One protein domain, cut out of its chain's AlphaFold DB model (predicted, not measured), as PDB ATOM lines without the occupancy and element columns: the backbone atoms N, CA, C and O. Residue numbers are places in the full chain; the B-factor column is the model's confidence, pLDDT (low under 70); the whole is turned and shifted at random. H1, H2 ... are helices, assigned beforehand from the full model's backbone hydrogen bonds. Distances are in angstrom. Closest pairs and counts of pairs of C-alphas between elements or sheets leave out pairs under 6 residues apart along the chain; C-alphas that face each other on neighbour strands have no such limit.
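AT A GLANCE: This is residues 219 to 284 of the 530 residues of an uncharacterized protein of Pomacea canaliculata (UniProt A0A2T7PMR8). A thin, open hook: the long helix H1 leads to one end, the short helix H2 turns off it at a corner, an unnamed link leads back, and the long helix H3 runs opposite to H1 but is shifted lengthwise, so that the two come near each other over a short stretch. Residues 269 to 284, of which 269 to 283 belong to H3, stick out as a free arm. The printed part has 66 residues, with three named helices in the order H1, H2, H3 and no named strand, and its class is all helix. It is extended, with a radius of gyration of the C-alphas of 18.3 A, and its outline is a rod spanning 61 by 24 by 8 A.

HOW THE PARTS SIT: H1, residues 219 to 239, comes first, and a tight link of 1 residue joins it to H2, residues 241 to 251. These two touch only at the corner by their link, H1 with residues 236 to 238 alone; their closest C-alphas, those of Thr 237 and Leu 243, are 5.8 A apart. Their lines stand at a steep tilt of 53 degrees, and they run opposite ways. A short link of 7 residues leads from H2 to H3, residues 259 to 283, and H2 and H3 are apart. H1 and H3 only just touch, with 3 pairs of C-alphas within 8 A, through residues 222 to 226 of H1 and 260 to 264 of H3 alone. Their closest C-alphas, those of Glu 226 and Ser 260, are 6.8 A apart. They run opposite ways at a shallow tilt of 1 degree, with their centres 25.5 A apart. In H3 every O i to N i+4 pair is within hydrogen-bond range; in H1 15 of 17 are, and in H2 6 of 7.

IN THESE COORDINATES: H1 begins at C-alpha 219, at (-19.185, 6.897, 20.146), and measures 31.4 A from first to last C-alpha. H2, from Pro 241 to His 251, begins at C-alpha 241, at (-42.880, 13.349, 44.581), and measures 15.7 A. H3, the longest helix with 25 residues, measures 35.6 A and ends at C-alpha 283, at (-3.424, -10.456, 6.415).

THE WHOLE: The two C-alphas farthest apart, those of Pro 241 and Leu 284, are 61.2 A from each other, while those of Ala 219 and Leu 284, the first and last printed, are 28.8 A apart. The printed part has no cut, and neither link is long. Residues 227 to 232 and 248 to 257 also stand free. The mean pLDDT of the printed part is 70.3, and 33 residues are under 70: residues 219 to 220, 236 to 239, 241 to 257, 273 and 276 to 284.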
ATOM      1  N   ALA A 219     -19.818   7.037  18.832       57.66
ATOM      2  CA  ALA A 219     -19.185   6.897  20.146       57.66
ATOM      3  C   ALA A 219     -19.515   8.078  21.081       57.66
ATOM      4  O   ALA A 219     -19.808   7.886  22.261       57.66
ATOM      5  N   GLY A 220     -19.540   9.307  20.553       66.25
ATOM      6  CA  GLY A 220     -19.950  10.497  21.301       66.25
ATOM      7  C   GLY A 220     -21.462  10.588  21.526       66.25
ATOM      8  O   GLY A 220     -21.909  11.144  22.526       66.25
ATOM      9  N   GLY A 221     -22.268  10.020  20.628       77.38
ATOM     10  CA  GLY A 221     -23.728  10.058  20.671       77.38
ATOM     11  C   GLY A 221     -24.291   9.331  21.886       77.38
ATOM     12  O   GLY A 221     -25.178   9.865  22.548       77.38
ATOM     13  N   LEU A 222     -23.732   8.170  22.236       71.50
ATOM     14  CA  LEU A 222     -24.136   7.410  23.421       71.50
ATOM     15  C   LEU A 222     -23.835   8.169  24.728       71.50
ATOM     16  O   LEU A 222     -24.665   8.190  25.635       71.50
ATOM     17  N   ASP A 223     -22.689   8.849  24.794       72.25
ATOM     18  CA  ASP A 223     -22.240   9.637  25.954       72.25
ATOM     19  C   ASP A 223     -23.074  10.929  26.123       72.25
ATOM     20  O   ASP A 223     -23.453  11.343  27.228       72.25
ATOM     21  N   ILE A 224     -23.461  11.535  24.995       78.38
ATOM     22  CA  ILE A 224     -24.419  12.645  24.941       78.38
ATOM     23  C   ILE A 224     -25.812  12.171  25.381       78.38
ATOM     24  O   ILE A 224     -26.467  12.863  26.165       78.38
ATOM     25  N   LEU A 225     -26.262  10.993  24.937       74.19
ATOM     26  CA  LEU A 225     -27.531  10.391  25.356       74.19
ATOM     27  C   LEU A 225     -27.539  10.041  26.848       74.19
ATOM     28  O   LEU A 225     -28.548  10.291  27.507       74.19
ATOM     29  N   GLU A 226     -26.435   9.540  27.410       78.19
ATOM     30  CA  GLU A 226     -26.315   9.330  28.856       78.19
ATOM     31  C   GLU A 226     -26.433  10.666  29.590       78.19
ATOM     32  O   GLU A 226     -27.240  10.805  30.509       78.19
ATOM     33  N   THR A 227     -25.682  11.679  29.163       78.56
ATOM     34  CA  THR A 227     -25.679  12.994  29.810       78.56
ATOM     35  C   THR A 227     -27.057  13.656  29.759       78.56
ATOM     36  O   THR A 227     -27.532  14.188  30.766       78.56
ATOM     37  N   ILE A 228     -27.737  13.597  28.610       82.06
ATOM     38  CA  ILE A 228     -29.091  14.138  28.427       82.06
ATOM     39  C   ILE A 228     -30.113  13.320  29.218       82.06
ATOM     40  O   ILE A 228     -30.936  13.905  29.925       82.06
ATOM     41  N   GLY A 229     -30.053  11.989  29.157       78.31
ATOM     42  CA  GLY A 229     -30.948  11.096  29.888       78.31
ATOM     43  C   GLY A 229     -30.838  11.287  31.398       78.31
ATOM     44  O   GLY A 229     -31.845  11.482  32.073       78.31
ATOM     45  N   LYS A 230     -29.611  11.355  31.926       79.25
ATOM     46  CA  LYS A 230     -29.311  11.563  33.351       79.25
ATOM     47  C   LYS A 230     -29.797  12.930  33.826       79.25
ATOM     48  O   LYS A 230     -30.459  13.013  34.854       79.25
ATOM     49  N   LYS A 231     -29.553  13.986  33.045       81.44
ATOM     50  CA  LYS A 231     -29.961  15.363  33.368       81.44
ATOM     51  C   LYS A 231     -31.476  15.574  33.271       81.44
ATOM     52  O   LYS A 231     -32.063  16.286  34.083       81.44
ATOM     53  N   THR A 232     -32.130  14.925  32.313       75.75
ATOM     54  CA  THR A 232     -33.596  14.955  32.170       75.75
ATOM     55  C   THR A 232     -34.256  14.167  33.299       75.75
ATOM     56  O   THR A 232     -35.209  14.638  33.915       75.75
ATOM     57  N   TYR A 233     -33.691  13.011  33.651       70.75
ATOM     58  CA  TYR A 233     -34.148  12.175  34.754       70.75
ATOM     59  C   TYR A 233     -33.996  12.855  36.126       70.75
ATOM     60  O   TYR A 233     -34.920  12.801  36.942       70.75
ATOM     61  N   THR A 234     -32.883  13.555  36.388       75.19
ATOM     62  CA  THR A 234     -32.722  14.353  37.621       75.19
ATOM     63  C   THR A 234     -33.734  15.492  37.684       75.19
ATOM     64  O   THR A 234     -34.365  15.692  38.713       75.19
ATOM     65  N   THR A 235     -33.976  16.170  36.561       78.19
ATOM     66  CA  THR A 235     -34.939  17.283  36.496       78.19
ATOM     67  C   THR A 235     -36.389  16.806  36.702       78.19
ATOM     68  O   THR A 235     -37.160  17.454  37.407       78.19
ATOM     69  N   LEU A 236     -36.765  15.645  36.150       67.56
ATOM     70  CA  LEU A 236     -38.089  15.028  36.338       67.56
ATOM     71  C   LEU A 236     -38.313  14.541  37.779       67.56
ATOM     72  O   LEU A 236     -39.395  14.711  38.337       67.56
ATOM     73  N   THR A 237     -37.291  13.956  38.405       63.78
ATOM     74  CA  THR A 237     -37.383  13.450  39.786       63.78
ATOM     75  C   THR A 237     -37.344  14.552  40.849       63.78
ATOM     76  O   THR A 237     -37.819  14.334  41.964       63.78
ATOM     77  N   GLU A 238     -36.815  15.737  40.533       68.00
ATOM     78  CA  GLU A 238     -36.836  16.906  41.422       68.00
ATOM     79  C   GLU A 238     -38.226  17.550  41.537       68.00
ATOM     80  O   GLU A 238     -38.554  18.098  42.591       68.00
ATOM     81  N   HIS A 239     -39.063  17.435  40.501       68.06
ATOM     82  CA  HIS A 239     -40.379  18.078  40.440       68.06
ATOM     83  C   HIS A 239     -41.580  17.157  40.725       68.06
ATOM     84  O   HIS A 239     -42.674  17.678  40.953       68.06
ATOM     85  N   ASP A 240     -41.407  15.829  40.773       71.12
ATOM     86  CA  ASP A 240     -42.500  14.874  41.021       71.12
ATOM     87  C   ASP A 240     -42.253  13.969  42.261       71.12
ATOM     88  O   ASP A 240     -41.422  13.049  42.229       71.12
ATOM     89  N   PRO A 241     -42.991  14.174  43.376       68.31
ATOM     90  CA  PRO A 241     -42.880  13.349  44.581       68.31
ATOM     91  C   PRO A 241     -43.389  11.903  44.407       68.31
ATOM     92  O   PRO A 241     -43.029  11.040  45.212       68.31
ATOM     93  N   GLY A 242     -44.199  11.608  43.384       69.81
ATOM     94  CA  GLY A 242     -44.599  10.245  43.014       69.81
ATOM     95  C   GLY A 242     -43.457   9.465  42.356       69.81
ATOM     96  O   GLY A 242     -43.211   8.308  42.703       69.81
ATOM     97  N   LEU A 243     -42.686  10.136  41.498       65.31
ATOM     98  CA  LEU A 243     -41.535   9.569  40.791       65.31
ATOM     99  C   LEU A 243     -40.359   9.260  41.736       65.31
ATOM    100  O   LEU A 243     -39.656   8.264  41.566       65.31
ATOM    101  N   ARG A 244     -40.189  10.059  42.799       64.38
ATOM    102  CA  ARG A 244     -39.230   9.782  43.887       64.38
ATOM    103  C   ARG A 244     -39.506   8.469  44.625       64.38
ATOM    104  O   ARG A 244     -38.568   7.717  44.869       64.38
ATOM    105  N   ARG A 245     -40.772   8.162  44.938       67.56
ATOM    106  CA  ARG A 245     -41.134   6.873  45.565       67.56
ATOM    107  C   ARG A 245     -40.928   5.696  44.612       67.56
ATOM    108  O   ARG A 245     -40.465   4.643  45.040       67.56
ATOM    109  N   ALA A 246     -41.222   5.881  43.323       66.19
ATOM    110  CA  ALA A 246     -40.962   4.871  42.298       66.19
ATOM    111  C   ALA A 246     -39.456   4.581  42.136       66.19
ATOM    112  O   ALA A 246     -39.067   3.425  41.987       66.19
ATOM    113  N   ARG A 247     -38.596   5.606  42.249       64.38
ATOM    114  CA  ARG A 247     -37.131   5.454  42.266       64.38
ATOM    115  C   ARG A 247     -36.655   4.582  43.426       64.38
ATOM    116  O   ARG A 247     -35.831   3.702  43.204       64.38
ATOM    117  N   GLU A 248     -37.120   4.852  44.644       62.03
ATOM    118  CA  GLU A 248     -36.740   4.065  45.828       62.03
ATOM    119  C   GLU A 248     -37.187   2.606  45.685       62.03
ATOM    120  O   GLU A 248     -36.429   1.700  46.011       62.03
ATOM    121  N   PHE A 249     -38.364   2.368  45.099       67.50
ATOM    122  CA  PHE A 249     -38.861   1.021  44.820       67.50
ATOM    123  C   PHE A 249     -38.040   0.275  43.751       67.50
ATOM    124  O   PHE A 249     -37.766  -0.913  43.901       67.50
ATOM    125  N   LEU A 250     -37.600   0.964  42.692       62.75
ATOM    126  CA  LEU A 250     -36.762   0.385  41.633       62.75
ATOM    127  C   LEU A 250     -35.303   0.166  42.074       62.75
ATOM    128  O   LEU A 250     -34.693  -0.815  41.660       62.75
ATOM    129  N   HIS A 251     -34.752   1.020  42.945       61.06
ATOM    130  CA  HIS A 251     -33.411   0.828  43.525       61.06
ATOM    131  C   HIS A 251     -33.329  -0.373  44.482       61.06
ATOM    132  O   HIS A 251     -32.245  -0.911  44.689       61.06
ATOM    133  N   LEU A 252     -34.454  -0.824  45.050       56.25
ATOM    134  CA  LEU A 252     -34.507  -2.027  45.887       56.25
ATOM    135  C   LEU A 252     -34.388  -3.335  45.081       56.25
ATOM    136  O   LEU A 252     -34.189  -4.389  45.677       56.25
ATOM    137  N   GLN A 253     -34.474  -3.293  43.743       56.09
ATOM    138  CA  GLN A 253     -34.380  -4.477  42.874       56.09
ATOM    139  C   GLN A 253     -32.948  -4.872  42.452       56.09
ATOM    140  O   GLN A 253     -32.781  -5.694  41.551       56.09
ATOM    141  N   GLY A 254     -31.927  -4.359  43.143       55.38
ATOM    142  CA  GLY A 254     -30.523  -4.704  42.904       55.38
ATOM    143  C   GLY A 254     -29.906  -3.935  41.735       55.38
ATOM    144  O   GLY A 254     -30.594  -3.554  40.788       55.38
ATOM    145  N   GLU A 255     -28.598  -3.684  41.830       56.50
ATOM    146  CA  GLU A 255     -27.780  -3.045  40.794       56.50
ATOM    147  C   GLU A 255     -27.832  -3.861  39.497       56.50
ATOM    148  O   GLU A 255     -27.048  -4.781  39.279       56.50
ATOM    149  N   LYS A 256     -28.784  -3.542  38.622       62.06
ATOM    150  CA  LYS A 256     -28.757  -3.999  37.233       62.06
ATOM    151  C   LYS A 256     -27.837  -3.058  36.448       62.06
ATOM    152  O   LYS A 256     -27.935  -1.841  36.644       62.06
ATOM    153  N   PRO A 257     -26.953  -3.582  35.581       65.56
ATOM    154  CA  PRO A 257     -26.084  -2.748  34.761       65.56
ATOM    155  C   PRO A 257     -26.929  -1.802  33.901       65.56
ATOM    156  O   PRO A 257     -28.014  -2.160  33.437       65.56
ATOM    157  N   SER A 258     -26.465  -0.562  33.733       75.50
ATOM    158  CA  SER A 258     -27.206   0.429  32.955       75.50
ATOM    159  C   SER A 258     -27.252   0.012  31.485       75.50
ATOM    160  O   SER A 258     -26.283  -0.536  30.961       75.50
ATOM    161  N   LEU A 259     -28.359   0.307  30.794       75.69
ATOM    162  CA  LEU A 259     -28.485   0.046  29.356       75.69
ATOM    163  C   LEU A 259     -27.326   0.682  28.571       75.69
ATOM    164  O   LEU A 259     -26.802   0.071  27.651       75.69
ATOM    165  N   SER A 260     -26.873   1.870  28.983       73.50
ATOM    166  CA  SER A 260     -25.700   2.537  28.409       73.50
ATOM    167  C   SER A 260     -24.406   1.744  28.612       73.50
ATOM    168  O   SER A 260     -23.597   1.690  27.698       73.50
ATOM    169  N   SER A 261     -24.218   1.097  29.767       79.00
ATOM    170  CA  SER A 261     -23.063   0.223  30.020       79.00
ATOM    171  C   SER A 261     -23.103  -1.023  29.141       79.00
ATOM    172  O   SER A 261     -22.090  -1.373  28.552       79.00
ATOM    173  N   VAL A 262     -24.276  -1.653  29.014       84.88
ATOM    174  CA  VAL A 262     -24.460  -2.862  28.196       84.88
ATOM    175  C   VAL A 262     -24.279  -2.554  26.707       84.88
ATOM    176  O   VAL A 262     -23.611  -3.298  26.001       84.88
ATOM    177  N   LEU A 263     -24.832  -1.440  26.220       81.56
ATOM    178  CA  LEU A 263     -24.673  -1.022  24.825       81.56
ATOM    179  C   LEU A 263     -23.236  -0.605  24.507       81.56
ATOM    180  O   LEU A 263     -22.767  -0.877  23.409       81.56
ATOM    181  N   LYS A 264     -22.535   0.024  25.455       81.81
ATOM    182  CA  LYS A 264     -21.124   0.383  25.294       81.81
ATOM    183  C   LYS A 264     -20.230  -0.856  25.250       81.81
ATOM    184  O   LYS A 264     -19.360  -0.924  24.396       81.81
ATOM    185  N   GLU A 265     -20.485  -1.842  26.107       83.88
ATOM    186  CA  GLU A 265     -19.788  -3.134  26.088       83.88
ATOM    187  C   GLU A 265     -20.059  -3.908  24.788       83.88
ATOM    188  O   GLU A 265     -19.125  -4.401  24.161       83.88
ATOM    189  N   ALA A 266     -21.314  -3.939  24.324       82.81
ATOM    190  CA  ALA A 266     -21.680  -4.558  23.048       82.81
ATOM    191  C   ALA A 266     -21.048  -3.838  21.842       82.81
ATOM    192  O   ALA A 266     -20.595  -4.490  20.903       82.81
ATOM    193  N   GLN A 267     -20.987  -2.502  21.868       82.81
ATOM    194  CA  GLN A 267     -20.310  -1.703  20.846       82.81
ATOM    195  C   GLN A 267     -18.802  -1.978  20.839       82.81
ATOM    196  O   GLN A 267     -18.239  -2.212  19.777       82.81
ATOM    197  N   GLU A 268     -18.157  -1.989  22.005       84.75
ATOM    198  CA  GLU A 268     -16.717  -2.227  22.130       84.75
ATOM    199  C   GLU A 268     -16.338  -3.653  21.695       84.75
ATOM    200  O   GLU A 268     -15.330  -3.843  21.015       84.75
ATOM    201  N   GLN A 269     -17.177  -4.654  21.991       81.81
ATOM    202  CA  GLN A 269     -17.024  -6.014  21.463       81.81
ATOM    203  C   GLN A 269     -17.188  -6.076  19.941       81.81
ATOM    204  O   GLN A 269     -16.363  -6.697  19.276       81.81
ATOM    205  N   ALA A 270     -18.202  -5.412  19.376       78.75
ATOM    206  CA  ALA A 270     -18.419  -5.380  17.929       78.75
ATOM    207  C   ALA A 270     -17.285  -4.655  17.183       78.75
ATOM    208  O   ALA A 270     -16.862  -5.101  16.123       78.75
ATOM    209  N   GLU A 271     -16.759  -3.565  17.743       80.19
ATOM    210  CA  GLU A 271     -15.657  -2.798  17.157       80.19
ATOM    211  C   GLU A 271     -14.330  -3.561  17.248       80.19
ATOM    212  O   GLU A 271     -13.535  -3.553  16.309       80.19
ATOM    213  N   LYS A 272     -14.102  -4.279  18.355       78.31
ATOM    214  CA  LYS A 272     -12.955  -5.180  18.497       78.31
ATOM    215  C   LYS A 272     -13.037  -6.340  17.503       78.31
ATOM    216  O   LYS A 272     -12.028  -6.661  16.888       78.31
ATOM    217  N   GLN A 273     -14.223  -6.914  17.305       69.06
ATOM    218  CA  GLN A 273     -14.441  -7.954  16.302       69.06
ATOM    219  C   GLN A 273     -14.228  -7.417  14.882       69.06
ATOM    220  O   GLN A 273     -13.497  -8.024  14.111       69.06
ATOM    221  N   ALA A 274     -14.771  -6.243  14.556       76.06
ATOM    222  CA  ALA A 274     -14.599  -5.622  13.245       76.06
ATOM    223  C   ALA A 274     -13.128  -5.296  12.937       76.06
ATOM    224  O   ALA A 274     -12.689  -5.509  11.812       76.06
ATOM    225  N   LYS A 275     -12.356  -4.837  13.932       75.88
ATOM    226  CA  LYS A 275     -10.908  -4.609  13.788       75.88
ATOM    227  C   LYS A 275     -10.142  -5.910  13.570       75.88
ATOM    228  O   LYS A 275      -9.283  -5.945  12.702       75.88
ATOM    229  N   LEU A 276     -10.477  -6.979  14.297       65.94
ATOM    230  CA  LEU A 276      -9.889  -8.301  14.057       65.94
ATOM    231  C   LEU A 276     -10.240  -8.828  12.660       65.94
ATOM    232  O   LEU A 276      -9.367  -9.348  11.974       65.94
ATOM    233  N   ASP A 277     -11.478  -8.638  12.207       60.72
ATOM    234  CA  ASP A 277     -11.922  -9.035  10.869       60.72
ATOM    235  C   ASP A 277     -11.244  -8.199   9.765       60.72
ATOM    236  O   ASP A 277     -10.967  -8.708   8.679       60.72
ATOM    237  N   GLU A 278     -10.978  -6.915  10.010       68.50
ATOM    238  CA  GLU A 278     -10.284  -6.016   9.083       68.50
ATOM    239  C   GLU A 278      -8.776  -6.304   9.027       68.50
ATOM    240  O   GLU A 278      -8.220  -6.419   7.935       68.50
ATOM    241  N   GLU A 279      -8.130  -6.535  10.173       60.91
ATOM    242  CA  GLU A 279      -6.737  -6.994  10.258       60.91
ATOM    243  C   GLU A 279      -6.563  -8.391   9.646       60.91
ATOM    244  O   GLU A 279      -5.576  -8.647   8.951       60.91
ATOM    245  N   PHE A 280      -7.540  -9.285   9.830       56.75
ATOM    246  CA  PHE A 280      -7.598 -10.577   9.156       56.75
ATOM    247  C   PHE A 280      -7.705 -10.392   7.639       56.75
ATOM    248  O   PHE A 280      -6.888 -10.938   6.904       56.75
ATOM    249  N   LYS A 281      -8.625  -9.547   7.155       55.03
ATOM    250  CA  LYS A 281      -8.747  -9.199   5.726       55.03
ATOM    251  C   LYS A 281      -7.487  -8.560   5.144       55.03
ATOM    252  O   LYS A 281      -7.207  -8.745   3.961       55.03
ATOM    253  N   GLU A 282      -6.720  -7.819   5.935       55.88
ATOM    254  CA  GLU A 282      -5.425  -7.299   5.502       55.88
ATOM    255  C   GLU A 282      -4.316  -8.352   5.506       55.88
ATOM    256  O   GLU A 282      -3.487  -8.338   4.600       55.88
ATOM    257  N   ALA A 283      -4.320  -9.300   6.444       50.94
ATOM    258  CA  ALA A 283      -3.424 -10.456   6.415       50.94
ATOM    259  C   ALA A 283      -3.729 -11.404   5.233       50.94
ATOM    260  O   ALA A 283      -2.808 -11.998   4.675       50.94
ATOM    261  N   LEU A 284      -4.986 -11.458   4.769       52.28
ATOM    262  CA  LEU A 284      -5.390 -12.112   3.514       52.28
ATOM    263  C   LEU A 284      -4.789 -11.458   2.251       52.28
ATOM    264  O   LEU A 284      -4.904 -12.019   1.165       52.28
TER     265      LEU A 284